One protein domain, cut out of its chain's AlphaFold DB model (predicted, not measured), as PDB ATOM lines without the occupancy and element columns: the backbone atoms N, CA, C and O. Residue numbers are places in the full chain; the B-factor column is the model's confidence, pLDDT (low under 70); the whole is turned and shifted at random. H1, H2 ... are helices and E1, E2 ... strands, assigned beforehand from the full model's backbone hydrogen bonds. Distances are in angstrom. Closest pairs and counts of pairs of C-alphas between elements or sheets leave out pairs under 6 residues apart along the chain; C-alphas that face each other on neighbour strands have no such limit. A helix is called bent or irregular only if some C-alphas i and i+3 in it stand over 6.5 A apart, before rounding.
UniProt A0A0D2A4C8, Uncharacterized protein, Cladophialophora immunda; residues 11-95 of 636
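What this domain is: This is residues 11 to 95 of the 636 residues of an uncharacterized protein of Cladophialophora immunda (UniProt A0A0D2A4C8). A small sheet of two parallel strands, E1 and E2, lies near the last residues of a long helix, H4, and a short helix, H5, runs side by side with H4. Toward the other end of H4, a winding stretch holds three short helices, H1, H2 and H3. The printed part has 85 residues, in the order E1, H1, H2, H3, H4, E2, H5, and is mostly helix. It is compact, with a radius of gyration of the C-alphas of 13.6 A and spans of 40 by 31 by 18 A.

How they stand to each other: E1, residues 11 to 14, and E2, residues 73 to 77, are parallel neighbours at 23 degrees; N 12 and O 74 are 2.8 A apart, within hydrogen-bond range. With H1, residues 23 to 28, H2, residues 31 to 34, H3, residues 45 to 48, and H4, residues 51 to 67, they form a strand-helix-strand unit, two parallel strands with helices between. The closest C-alphas of H4 and E2, Phe 67 and Val 73, are 6.6 A apart. H4 touches H5, residues 83 to 89, at a shallow tilt of 12 degrees, the same way; the closest C-alphas, Ala 61 and Ala 88, are 6.3 A apart. H3 and H4 only just touch, only at the corner, with 3 pairs of C-alphas within 8 A, through residues 53 to 54 of H4 alone; the closest are Trp 47 and Leu 54, 7.3 A. H2 and H3 only just touch, with 3 pairs, the closest C-alphas being Glu 32 and Ala 46, 6.4 A. H1 touches no helix. Every O i to N i+4 pair is within range in H4 and H5, against 0 of 2 in H1, which has 2 of 3 O i to N i+3 pairs; H2 and H3 are too short for an O i to N i+4 pair.

Where its parts are: E1 begins at C-alpha 11 (183.174, 189.083, 239.996). H4 measures 24.6 A, E2 13.0 A. H1 is irregular, with C-alphas 24 and 27 8.2 A apart. H5 ends at C-alpha 89 (190.494, 203.484, 246.449).

The domain as a whole: The C-alphas farthest apart, Glu 31 and Arg 71, are 41.0 A apart. The printed part has no cut and no long link. pLDDT is under 70 in residues 23 to 52.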
ATOM      1  N   CYS A  11     183.564 188.116 238.972       89.75
ATOM      2  CA  CYS A  11     183.174 189.083 239.996       89.75
ATOM      3  C   CYS A  11     183.687 188.587 241.346       89.75
ATOM      4  O   CYS A  11     183.341 187.486 241.761       89.75
ATOM      5  N   LEU A  12     184.517 189.388 242.007       90.06
ATOM      6  CA  LEU A  12     185.056 189.097 243.330       90.06
ATOM      7  C   LEU A  12     184.353 189.975 244.360       90.06
ATOM      8  O   LEU A  12     184.278 191.190 244.171       90.06
ATOM      9  N   PHE A  13     183.860 189.362 245.431       91.31
ATOM     10  CA  PHE A  13     183.237 190.045 246.559       91.31
ATOM     11  C   PHE A  13     184.123 189.840 247.783       91.31
ATOM     12  O   PHE A  13     184.397 188.702 248.154       91.31
ATOM     13  N   PHE A  14     184.601 190.936 248.364       89.06
ATOM     14  CA  PHE A  14     185.414 190.929 249.575       89.06
ATOM     15  C   PHE A  14     184.644 191.630 250.684       89.06
ATOM     16  O   PHE A  14     184.367 192.820 250.569       89.06
ATOM     17  N   ASP A  15     184.302 190.902 251.736       86.38
ATOM     18  CA  ASP A  15     183.671 191.483 252.916       86.38
ATOM     19  C   ASP A  15     184.721 191.726 254.010       86.38
ATOM     20  O   ASP A  15     185.635 190.914 254.164       86.38
ATOM     21  N   GLY A  16     184.632 192.854 254.717       82.75
ATOM     22  CA  GLY A  16     185.441 193.148 255.901       82.75
ATOM     23  C   GLY A  16     186.948 193.276 255.648       82.75
ATOM     24  O   GLY A  16     187.745 192.651 256.342       82.75
ATOM     25  N   LEU A  17     187.397 194.092 254.683       84.00
ATOM     26  CA  LEU A  17     188.844 194.249 254.420       84.00
ATOM     27  C   LEU A  17     189.654 194.730 255.637       84.00
ATOM     28  O   LEU A  17     190.831 194.394 255.786       84.00
ATOM     29  N   ASP A  18     189.031 195.523 256.500       73.31
ATOM     30  CA  ASP A  18     189.579 196.017 257.764       73.31
ATOM     31  C   ASP A  18     189.605 194.959 258.875       73.31
ATOM     32  O   ASP A  18     190.228 195.169 259.917       73.31
ATOM     33  N   GLU A  19     188.986 193.800 258.661       73.19
ATOM     34  CA  GLU A  19     189.040 192.661 259.580       73.19
ATOM     35  C   GLU A  19     190.264 191.776 259.335       73.19
ATOM     36  O   GLU A  19     190.540 190.867 260.112       73.19
ATOM     37  N   TYR A  20     191.063 192.061 258.299       75.94
ATOM     38  CA  TYR A  20     192.289 191.315 258.050       75.94
ATOM     39  C   TYR A  20     193.245 191.375 259.247       75.94
ATOM     40  O   TYR A  20     193.620 192.454 259.721       75.94
ATOM     41  N   ARG A  21     193.693 190.202 259.704       70.06
ATOM     42  CA  ARG A  21     194.692 190.040 260.763       70.06
ATOM     43  C   ARG A  21     195.799 189.094 260.310       70.06
ATOM     44  O   ARG A  21     195.551 188.035 259.742       70.06
ATOM     45  N   MET A  22     197.044 189.474 260.584       70.06
ATOM     46  CA  MET A  22     198.191 188.566 260.491       70.06
ATOM     47  C   MET A  22     198.183 187.591 261.672       70.06
ATOM     48  O   MET A  22     198.534 187.988 262.783       70.06
ATOM     49  N   ILE A  23     197.808 186.337 261.402       63.19
ATOM     50  CA  ILE A  23     197.706 185.247 262.389       63.19
ATOM     51  C   ILE A  23     199.034 185.046 263.133       63.19
ATOM     52  O   ILE A  23     199.055 185.006 264.358       63.19
ATOM     53  N   ASP A  24     200.166 185.078 262.422       68.88
ATOM     54  CA  ASP A  24     201.508 184.911 263.010       68.88
ATOM     55  C   ASP A  24     201.893 185.995 264.040       68.88
ATOM     56  O   ASP A  24     202.947 185.919 264.673       68.88
ATOM     57  N   ARG A  25     201.086 187.056 264.175       64.94
ATOM     58  CA  ARG A  25     201.335 188.204 265.061       64.94
ATOM     59  C   ARG A  25     200.147 188.554 265.949       64.94
ATOM     60  O   ARG A  25     200.085 189.669 266.459       64.94
ATOM     61  N   GLU A  26     199.219 187.626 266.153       60.12
ATOM     62  CA  GLU A  26     198.030 187.839 266.983       60.12
ATOM     63  C   GLU A  26     198.371 188.370 268.391       60.12
ATOM     64  O   GLU A  26     197.763 189.328 268.858       60.12
ATOM     65  N   GLY A  27     199.444 187.867 269.013       62.78
ATOM     66  CA  GLY A  27     199.910 188.332 270.327       62.78
ATOM     67  C   GLY A  27     200.529 189.740 270.370       62.78
ATOM     68  O   GLY A  27     200.976 190.162 271.433       62.78
ATOM     69  N   GLN A  28     200.617 190.459 269.242       67.75
ATOM     70  CA  GLN A  28     201.247 191.787 269.143       67.75
ATOM     71  C   GLN A  28     200.246 192.934 268.914       67.75
ATOM     72  O   GLN A  28     200.663 194.093 268.857       67.75
ATOM     73  N   TYR A  29     198.948 192.648 268.757       63.84
ATOM     74  CA  TYR A  29     197.924 193.688 268.604       63.84
ATOM     75  C   TYR A  29     197.629 194.368 269.947       63.84
ATOM     76  O   TYR A  29     197.419 193.696 270.957       63.84
ATOM     77  N   LYS A  30     197.564 195.706 269.955       65.19
ATOM     78  CA  LYS A  30     197.012 196.457 271.095       65.19
ATOM     79  C   LYS A  30     195.485 196.330 271.130       65.19
ATOM     80  O   LYS A  30     194.847 196.110 270.106       65.19
ATOM     81  N   GLU A  31     194.888 196.531 272.300       57.03
ATOM     82  CA  GLU A  31     193.436 196.427 272.524       57.03
ATOM     83  C   GLU A  31     192.618 197.345 271.599       57.03
ATOM     84  O   GLU A  31     191.673 196.896 270.958       57.03
ATOM     85  N   GLU A  32     193.041 198.599 271.445       60.28
ATOM     86  CA  GLU A  32     192.425 199.583 270.540       60.28
ATOM     87  C   GLU A  32     192.508 199.159 269.064       60.28
ATOM     88  O   GLU A  32     191.675 199.541 268.252       60.28
ATOM     89  N   GLN A  33     193.487 198.317 268.715       60.62
ATOM     90  CA  GLN A  33     193.685 197.780 267.362       60.62
ATOM     91  C   GLN A  33     192.823 196.529 267.113       60.62
ATOM     92  O   GLN A  33     192.588 196.140 265.965       60.62
ATOM     93  N   LEU A  34     192.329 195.901 268.184       58.72
ATOM     94  CA  LEU A  34     191.302 194.859 268.149       58.72
ATOM     95  C   LEU A  34     189.888 195.464 268.225       58.72
ATOM     96  O   LEU A  34     188.938 194.872 267.707       58.72
ATOM     97  N   ASP A  35     189.740 196.649 268.828       55.84
ATOM     98  CA  ASP A  35     188.521 197.459 268.820       55.84
ATOM     99  C   ASP A  35     188.360 198.243 267.528       55.84
ATOM    100  O   ASP A  35     188.650 199.420 267.370       55.84
ATOM    101  N   LEU A  36     187.800 197.521 266.585       53.19
ATOM    102  CA  LEU A  36     187.571 197.873 265.206       53.19
ATOM    103  C   LEU A  36     186.697 199.128 264.920       53.19
ATOM    104  O   LEU A  36     186.398 199.392 263.763       53.19
ATOM    105  N   MET A  37     186.287 199.936 265.901       46.62
ATOM    106  CA  MET A  37     185.371 201.072 265.687       46.62
ATOM    107  C   MET A  37     186.120 202.407 265.518       46.62
ATOM    108  O   MET A  37     186.366 203.112 266.498       46.62
ATOM    109  N   HIS A  38     186.414 202.773 264.263       45.03
ATOM    110  CA  HIS A  38     186.741 204.154 263.890       45.03
ATOM    111  C   HIS A  38     185.482 205.011 263.987       45.03
ATOM    112  O   HIS A  38     184.389 204.619 263.576       45.03
ATOM    113  N   ASP A  39     185.642 206.198 264.532       41.66
ATOM    114  CA  ASP A  39     184.586 207.152 264.765       41.66
ATOM    115  C   ASP A  39     185.124 208.417 264.111       41.66
ATOM    116  O   ASP A  39     186.170 208.869 264.523       41.66
ATOM    117  N   GLY A  40     184.538 208.842 262.985       39.47
ATOM    118  CA  GLY A  40     185.115 209.762 261.981       39.47
ATOM    119  C   GLY A  40     185.618 211.151 262.425       39.47
ATOM    120  O   GLY A  40     185.602 212.068 261.614       39.47
ATOM    121  N   SER A  41     186.003 211.352 263.683       38.34
ATOM    122  CA  SER A  41     186.936 212.386 264.128       38.34
ATOM    123  C   SER A  41     188.384 211.962 263.865       38.34
ATOM    124  O   SER A  41     188.686 210.774 263.870       38.34
ATOM    125  N   ASP A  42     189.244 212.955 263.634       39.84
ATOM    126  CA  ASP A  42     190.665 212.904 263.242       39.84
ATOM    127  C   ASP A  42     191.629 212.157 264.205       39.84
ATOM    128  O   ASP A  42     192.786 212.546 264.348       39.84
ATOM    129  N   ASP A  43     191.215 211.066 264.847       41.47
ATOM    130  CA  ASP A  43     192.099 210.226 265.659       41.47
ATOM    131  C   ASP A  43     192.717 209.119 264.789       41.47
ATOM    132  O   ASP A  43     192.488 207.919 264.962       41.47
ATOM    133  N   ASP A  44     193.590 209.545 263.872       42.75
ATOM    134  CA  ASP A  44     194.594 208.692 263.220       42.75
ATOM    135  C   ASP A  44     195.535 208.010 264.254       42.75
ATOM    136  O   ASP A  44     196.300 207.105 263.908       42.75
ATOM    137  N   GLU A  45     195.490 208.401 265.536       44.09
ATOM    138  CA  GLU A  45     196.454 208.002 266.567       44.09
ATOM    139  C   GLU A  45     196.486 206.487 266.849       44.09
ATOM    140  O   GLU A  45     197.574 205.911 266.823       44.09
ATOM    141  N   ALA A  46     195.353 205.786 266.992       43.41
ATOM    142  CA  ALA A  46     195.356 204.372 267.420       43.41
ATOM    143  C   ALA A  46     195.910 203.379 266.365       43.41
ATOM    144  O   ALA A  46     196.530 202.358 266.698       43.41
ATOM    145  N   TRP A  47     195.725 203.675 265.071       42.69
ATOM    146  CA  TRP A  47     196.255 202.855 263.968       42.69
ATOM    147  C   TRP A  47     197.620 203.343 263.460       42.69
ATOM    148  O   TRP A  47     198.337 202.561 262.826       42.69
ATOM    149  N   SER A  48     198.016 204.590 263.758       40.84
ATOM    150  CA  SER A  48     199.332 205.134 263.388       40.84
ATOM    151  C   SER A  48     200.506 204.420 264.074       40.84
ATOM    152  O   SER A  48     201.607 204.381 263.522       40.84
ATOM    153  N   GLU A  49     200.282 203.791 265.231       49.31
ATOM    154  CA  GLU A  49     201.363 203.198 266.025       49.31
ATOM    155  C   GLU A  49     201.837 201.823 265.513       49.31
ATOM    156  O   GLU A  49     203.006 201.464 265.676       49.31
ATOM    157  N   SER A  50     200.978 201.051 264.836       59.75
ATOM    158  CA  SER A  50     201.317 199.706 264.339       59.75
ATOM    159  C   SER A  50     201.580 199.704 262.833       59.75
ATOM    160  O   SER A  50     200.782 199.221 262.027       59.75
ATOM    161  N   SER A  51     202.763 200.195 262.446       67.88
ATOM    162  CA  SER A  51     203.229 200.274 261.048       67.88
ATOM    163  C   SER A  51     203.046 198.980 260.233       67.88
ATOM    164  O   SER A  51     202.831 199.025 259.022       67.88
ATOM    165  N   TRP A  52     203.100 197.819 260.885       68.25
ATOM    166  CA  TRP A  52     202.958 196.500 260.274       68.25
ATOM    167  C   TRP A  52     201.508 196.167 259.882       68.25
ATOM    168  O   TRP A  52     201.300 195.634 258.794       68.25
ATOM    169  N   ILE A  53     200.514 196.547 260.690       71.88
ATOM    170  CA  ILE A  53     199.085 196.415 260.355       71.88
ATOM    171  C   ILE A  53     198.759 197.280 259.136       71.88
ATOM    172  O   ILE A  53     198.230 196.796 258.134       71.88
ATOM    173  N   LEU A  54     199.171 198.550 259.185       75.50
ATOM    174  CA  LEU A  54     199.001 199.496 258.084       75.50
ATOM    175  C   LEU A  54     199.678 198.984 256.800       75.50
ATOM    176  O   LEU A  54     199.144 199.125 255.700       75.50
ATOM    177  N   ASN A  55     200.844 198.341 256.925       81.06
ATOM    178  CA  ASN A  55     201.519 197.690 255.805       81.06
ATOM    179  C   ASN A  55     200.751 196.471 255.269       81.06
ATOM    180  O   ASN A  55     200.765 196.264 254.056       81.06
ATOM    181  N   GLY A  56     200.072 195.699 256.119       82.62
ATOM    182  CA  GLY A  56     199.155 194.632 255.707       82.62
ATOM    183  C   GLY A  56     197.999 195.175 254.862       82.62
ATOM    184  O   GLY A  56     197.821 194.756 253.718       82.62
ATOM    185  N   TYR A  57     197.300 196.203 255.351       86.88
ATOM    186  CA  TYR A  57     196.226 196.865 254.599       86.88
ATOM    187  C   TYR A  57     196.717 197.466 253.277       86.88
ATOM    188  O   TYR A  57     196.079 197.294 252.239       86.88
ATOM    189  N   ARG A  58     197.901 198.095 253.257       86.69
ATOM    190  CA  ARG A  58     198.524 198.582 252.010       86.69
ATOM    191  C   ARG A  58     198.811 197.453 251.022       86.69
ATOM    192  O   ARG A  58     198.684 197.663 249.817       86.69
ATOM    193  N   GLN A  59     199.238 196.283 251.493       88.06
ATOM    194  CA  GLN A  59     199.481 195.124 250.629       88.06
ATOM    195  C   GLN A  59     198.181 194.591 250.029       88.06
ATOM    196  O   GLN A  59     198.139 194.346 248.823       88.06
ATOM    197  N   ILE A  60     197.118 194.496 250.831       89.56
ATOM    198  CA  ILE A  60     195.778 194.112 250.367       89.56
ATOM    199  C   ILE A  60     195.266 195.111 249.337       89.56
ATOM    200  O   ILE A  60     194.889 194.718 248.237       89.56
ATOM    201  N   ALA A  61     195.342 196.408 249.632       90.19
ATOM    202  CA  ALA A  61     194.918 197.444 248.703       90.19
ATOM    203  C   ALA A  61     195.687 197.368 247.373       90.19
ATOM    204  O   ALA A  61     195.087 197.397 246.298       90.19
ATOM    205  N   LYS A  62     197.012 197.165 247.421       90.50
ATOM    206  CA  LYS A  62     197.834 196.937 246.221       90.50
ATOM    207  C   LYS A  62     197.418 195.682 245.455       90.50
ATOM    208  O   LYS A  62     197.429 195.706 244.226       90.50
ATOM    209  N   LEU A  63     197.086 194.591 246.143       89.81
ATOM    210  CA  LEU A  63     196.618 193.356 245.516       89.81
ATOM    211  C   LEU A  63     195.276 193.572 244.804       89.81
ATOM    212  O   LEU A  63     195.144 193.211 243.637       89.81
ATOM    213  N   LEU A  64     194.318 194.224 245.464       90.69
ATOM    214  CA  LEU A  64     193.005 194.521 244.890       90.69
ATOM    215  C   LEU A  64     193.111 195.472 243.692       90.69
ATOM    216  O   LEU A  64     192.510 195.214 242.650       90.69
ATOM    217  N   CYS A  65     193.968 196.495 243.763       88.38
ATOM    218  CA  CYS A  65     194.265 197.361 242.620       88.38
ATOM    219  C   CYS A  65     194.937 196.615 241.455       88.38
ATOM    220  O   CYS A  65     194.778 197.004 240.302       88.38
ATOM    221  N   LYS A  66     195.666 195.516 241.695       87.69
ATOM    222  CA  LYS A  66     196.152 194.674 240.588       87.69
ATOM    223  C   LYS A  66     195.000 193.955 239.890       87.69
ATOM    224  O   LYS A  66     195.054 193.807 238.671       87.69
ATOM    225  N   PHE A  67     193.955 193.539 240.609       86.62
ATOM    226  CA  PHE A  67     192.794 192.892 239.989       86.62
ATOM    227  C   PHE A  67     192.012 193.826 239.064       86.62
ATOM    228  O   PHE A  67     191.509 193.369 238.040       86.62
ATOM    229  N   THR A  68     191.985 195.131 239.342       80.31
ATOM    230  CA  THR A  68     191.294 196.105 238.477       80.31
ATOM    231  C   THR A  68     191.999 196.339 237.136       80.31
ATOM    232  O   THR A  68     191.375 196.832 236.198       80.31
ATOM    233  N   SER A  69     193.269 195.935 236.993       83.00
ATOM    234  CA  SER A  69     193.986 195.997 235.709       83.00
ATOM    235  C   SER A  69     193.474 194.987 234.668       83.00
ATOM    236  O   SER A  69     193.736 195.140 233.472       83.00
ATOM    237  N   TYR A  70     192.710 193.975 235.091       84.50
ATOM    238  CA  TYR A  70     192.140 192.964 234.206       84.50
ATOM    239  C   TYR A  70     190.743 193.383 233.737       84.50
ATOM    240  O   TYR A  70     189.811 193.488 234.529       84.50
ATOM    241  N   ARG A  71     190.559 193.553 232.420       82.44
ATOM    242  CA  ARG A  71     189.278 193.994 231.820       82.44
ATOM    243  C   ARG A  71     188.086 193.075 232.107       82.44
ATOM    244  O   ARG A  71     186.943 193.501 231.971       82.44
ATOM    245  N   ASN A  72     188.341 191.815 232.441       87.00
ATOM    246  CA  ASN A  72     187.326 190.798 232.675       87.00
ATOM    247  C   ASN A  72     187.059 190.526 234.167       87.00
ATOM    248  O   ASN A  72     186.297 189.611 234.475       87.00
ATOM    249  N   VAL A  73     187.646 191.310 235.079       88.75
ATOM    250  CA  VAL A  73     187.452 191.177 236.528       88.75
ATOM    251  C   VAL A  73     186.733 192.409 237.072       88.75
ATOM    252  O   VAL A  73     187.122 193.543 236.807       88.75
ATOM    253  N   LYS A  74     185.683 192.187 237.860       90.25
ATOM    254  CA  LYS A  74     185.038 193.201 238.696       90.25
ATOM    255  C   LYS A  74     185.279 192.862 240.155       90.25
ATOM    256  O   LYS A  74     185.255 191.692 240.526       90.25
ATOM    257  N   VAL A  75     185.481 193.885 240.972       90.25
ATOM    258  CA  VAL A  75     185.686 193.733 242.411       90.25
ATOM    259  C   VAL A  75     184.663 194.596 243.132       90.25
ATOM    260  O   VAL A  75     184.537 195.780 242.828       90.25
ATOM    261  N   CYS A  76     183.935 193.994 244.062       91.69
ATOM    262  CA  CYS A  76     183.123 194.670 245.059       91.69
ATOM    263  C   CYS A  76     183.760 194.386 246.416       91.69
ATOM    264  O   CYS A  76     184.112 193.240 246.698       91.69
ATOM    265  N   MET A  77     183.959 195.417 247.227       90.56
ATOM    266  CA  MET A  77     184.594 195.267 248.528       90.56
ATOM    267  C   MET A  77     183.880 196.113 249.573       90.56
ATOM    268  O   MET A  77     183.409 197.204 249.246       90.56
ATOM    269  N   SER A  78     183.828 195.628 250.807       89.12
ATOM    270  CA  SER A  78     183.390 196.392 251.969       89.12
ATOM    271  C   SER A  78     184.581 196.635 252.899       89.12
ATOM    272  O   SER A  78     185.486 195.805 253.039       89.12
ATOM    273  N   SER A  79     184.608 197.819 253.502       84.88
ATOM    274  CA  SER A  79     185.517 198.125 254.595       84.88
ATOM    275  C   SER A  79     184.991 199.294 255.418       84.88
ATOM    276  O   SER A  79     184.184 200.083 254.921       84.88
ATOM    277  N   ARG A  80     185.484 199.446 256.648       74.56
ATOM    278  CA  ARG A  80     185.428 200.727 257.363       74.56
ATOM    279  C   ARG A  80     186.247 201.805 256.648       74.56
ATOM    280  O   ARG A  80     187.136 201.515 255.848       74.56
ATOM    281  N   GLU A  81     185.971 203.061 256.983       73.69
ATOM    282  CA  GLU A  81     186.575 204.262 256.381       73.69
ATOM    283  C   GLU A  81     187.998 204.512 256.894       73.69
ATOM    284  O   GLU A  81     188.319 205.550 257.463       73.69
ATOM    285  N   LEU A  82     188.873 203.523 256.722       75.38
ATOM    286  CA  LEU A  82     190.273 203.632 257.104       75.38
ATOM    287  C   LEU A  82     191.025 204.477 256.077       75.38
ATOM    288  O   LEU A  82     191.021 204.151 254.887       75.38
ATOM    289  N   GLY A  83     191.787 205.473 256.539       76.94
ATOM    290  CA  GLY A  83     192.571 206.370 255.681       76.94
ATOM    291  C   GLY A  83     193.436 205.648 254.633       76.94
ATOM    292  O   GLY A  83     193.621 206.133 253.518       76.94
ATOM    293  N   VAL A  84     193.937 204.444 254.935       83.06
ATOM    294  CA  VAL A  84     194.691 203.608 253.983       83.06
ATOM    295  C   VAL A  84     193.859 203.148 252.780       83.06
ATOM    296  O   VAL A  84     194.355 203.185 251.653       83.06
ATOM    297  N   PHE A  85     192.611 202.735 253.001       87.50
ATOM    298  CA  PHE A  85     191.697 202.287 251.952       87.50
ATOM    299  C   PHE A  85     191.047 203.474 251.253       87.50
ATOM    300  O   PHE A  85     190.980 203.487 250.025       87.50
ATOM    301  N   GLU A  86     190.691 204.511 252.009       85.75
ATOM    302  CA  GLU A  86     190.214 205.790 251.482       85.75
ATOM    303  C   GLU A  86     191.186 206.368 250.451       85.75
ATOM    304  O   GLU A  86     190.809 206.683 249.320       85.75
ATOM    305  N   ASN A  87     192.477 206.405 250.787       85.44
ATOM    306  CA  ASN A  87     193.508 206.878 249.872       85.44
ATOM    307  C   ASN A  87     193.743 205.922 248.696       85.44
ATOM    308  O   ASN A  87     193.902 206.374 247.561       85.44
ATOM    309  N   ALA A  88     193.778 204.609 248.940       88.56
ATOM    310  CA  ALA A  88     194.058 203.633 247.889       88.56
ATOM    311  C   ALA A  88     192.929 203.516 246.854       88.56
ATOM    312  O   ALA A  88     193.203 203.247 245.682       88.56
ATOM    313  N   PHE A  89     191.677 203.723 247.272       89.31
ATOM    314  CA  PHE A  89     190.494 203.484 246.449       89.31
ATOM    315  C   PHE A  89     189.729 204.745 246.047       89.31
ATOM    316  O   PHE A  89     188.672 204.641 245.428       89.31
ATOM    317  N   LYS A  90     190.275 205.936 246.314       88.06
ATOM    318  CA  LYS A  90     189.668 207.240 245.996       88.06
ATOM    319  C   LYS A  90     189.124 207.376 244.564       88.06
ATOM    320  O   LYS A  90     188.185 208.126 244.332       88.06
ATOM    321  N   GLY A  91     189.728 206.684 243.595       87.56
ATOM    322  CA  GLY A  91     189.325 206.721 242.184       87.56
ATOM    323  C   GLY A  91     188.190 205.767 241.789       87.56
ATOM    324  O   GLY A  91     187.820 205.749 240.616       87.56
ATOM    325  N   PHE A  92     187.663 204.956 242.712       89.12
ATOM    326  CA  PHE A  92     186.632 203.953 242.425       89.12
ATOM    327  C   PHE A  92     185.245 204.370 242.949       89.12
ATOM    328  O   PHE A  92     185.155 205.142 243.905       89.12
ATOM    329  N   PRO A  93     184.149 203.851 242.354       89.50
ATOM    330  CA  PRO A  93     182.799 204.040 242.883       89.50
ATOM    331  C   PRO A  93     182.672 203.515 244.317       89.50
ATOM    332  O   PRO A  93     183.232 202.468 244.642       89.50
ATOM    333  N   ARG A  94     181.901 204.215 245.152       86.31
ATOM    334  CA  ARG A  94     181.726 203.904 246.576       86.31
ATOM    335  C   ARG A  94     180.324 204.232 247.066       86.31
ATOM    336  O   ARG A  94     179.660 205.103 246.511       86.31
ATOM    337  N   LEU A  95     179.917 203.526 248.114       84.88
ATOM    338  CA  LEU A  95     178.665 203.725 248.830       84.88
ATOM    339  C   LEU A  95     178.987 203.822 250.323       84.88
ATOM    340  O   LEU A  95     179.419 202.836 250.917       84.88
TER     341      LEU A  95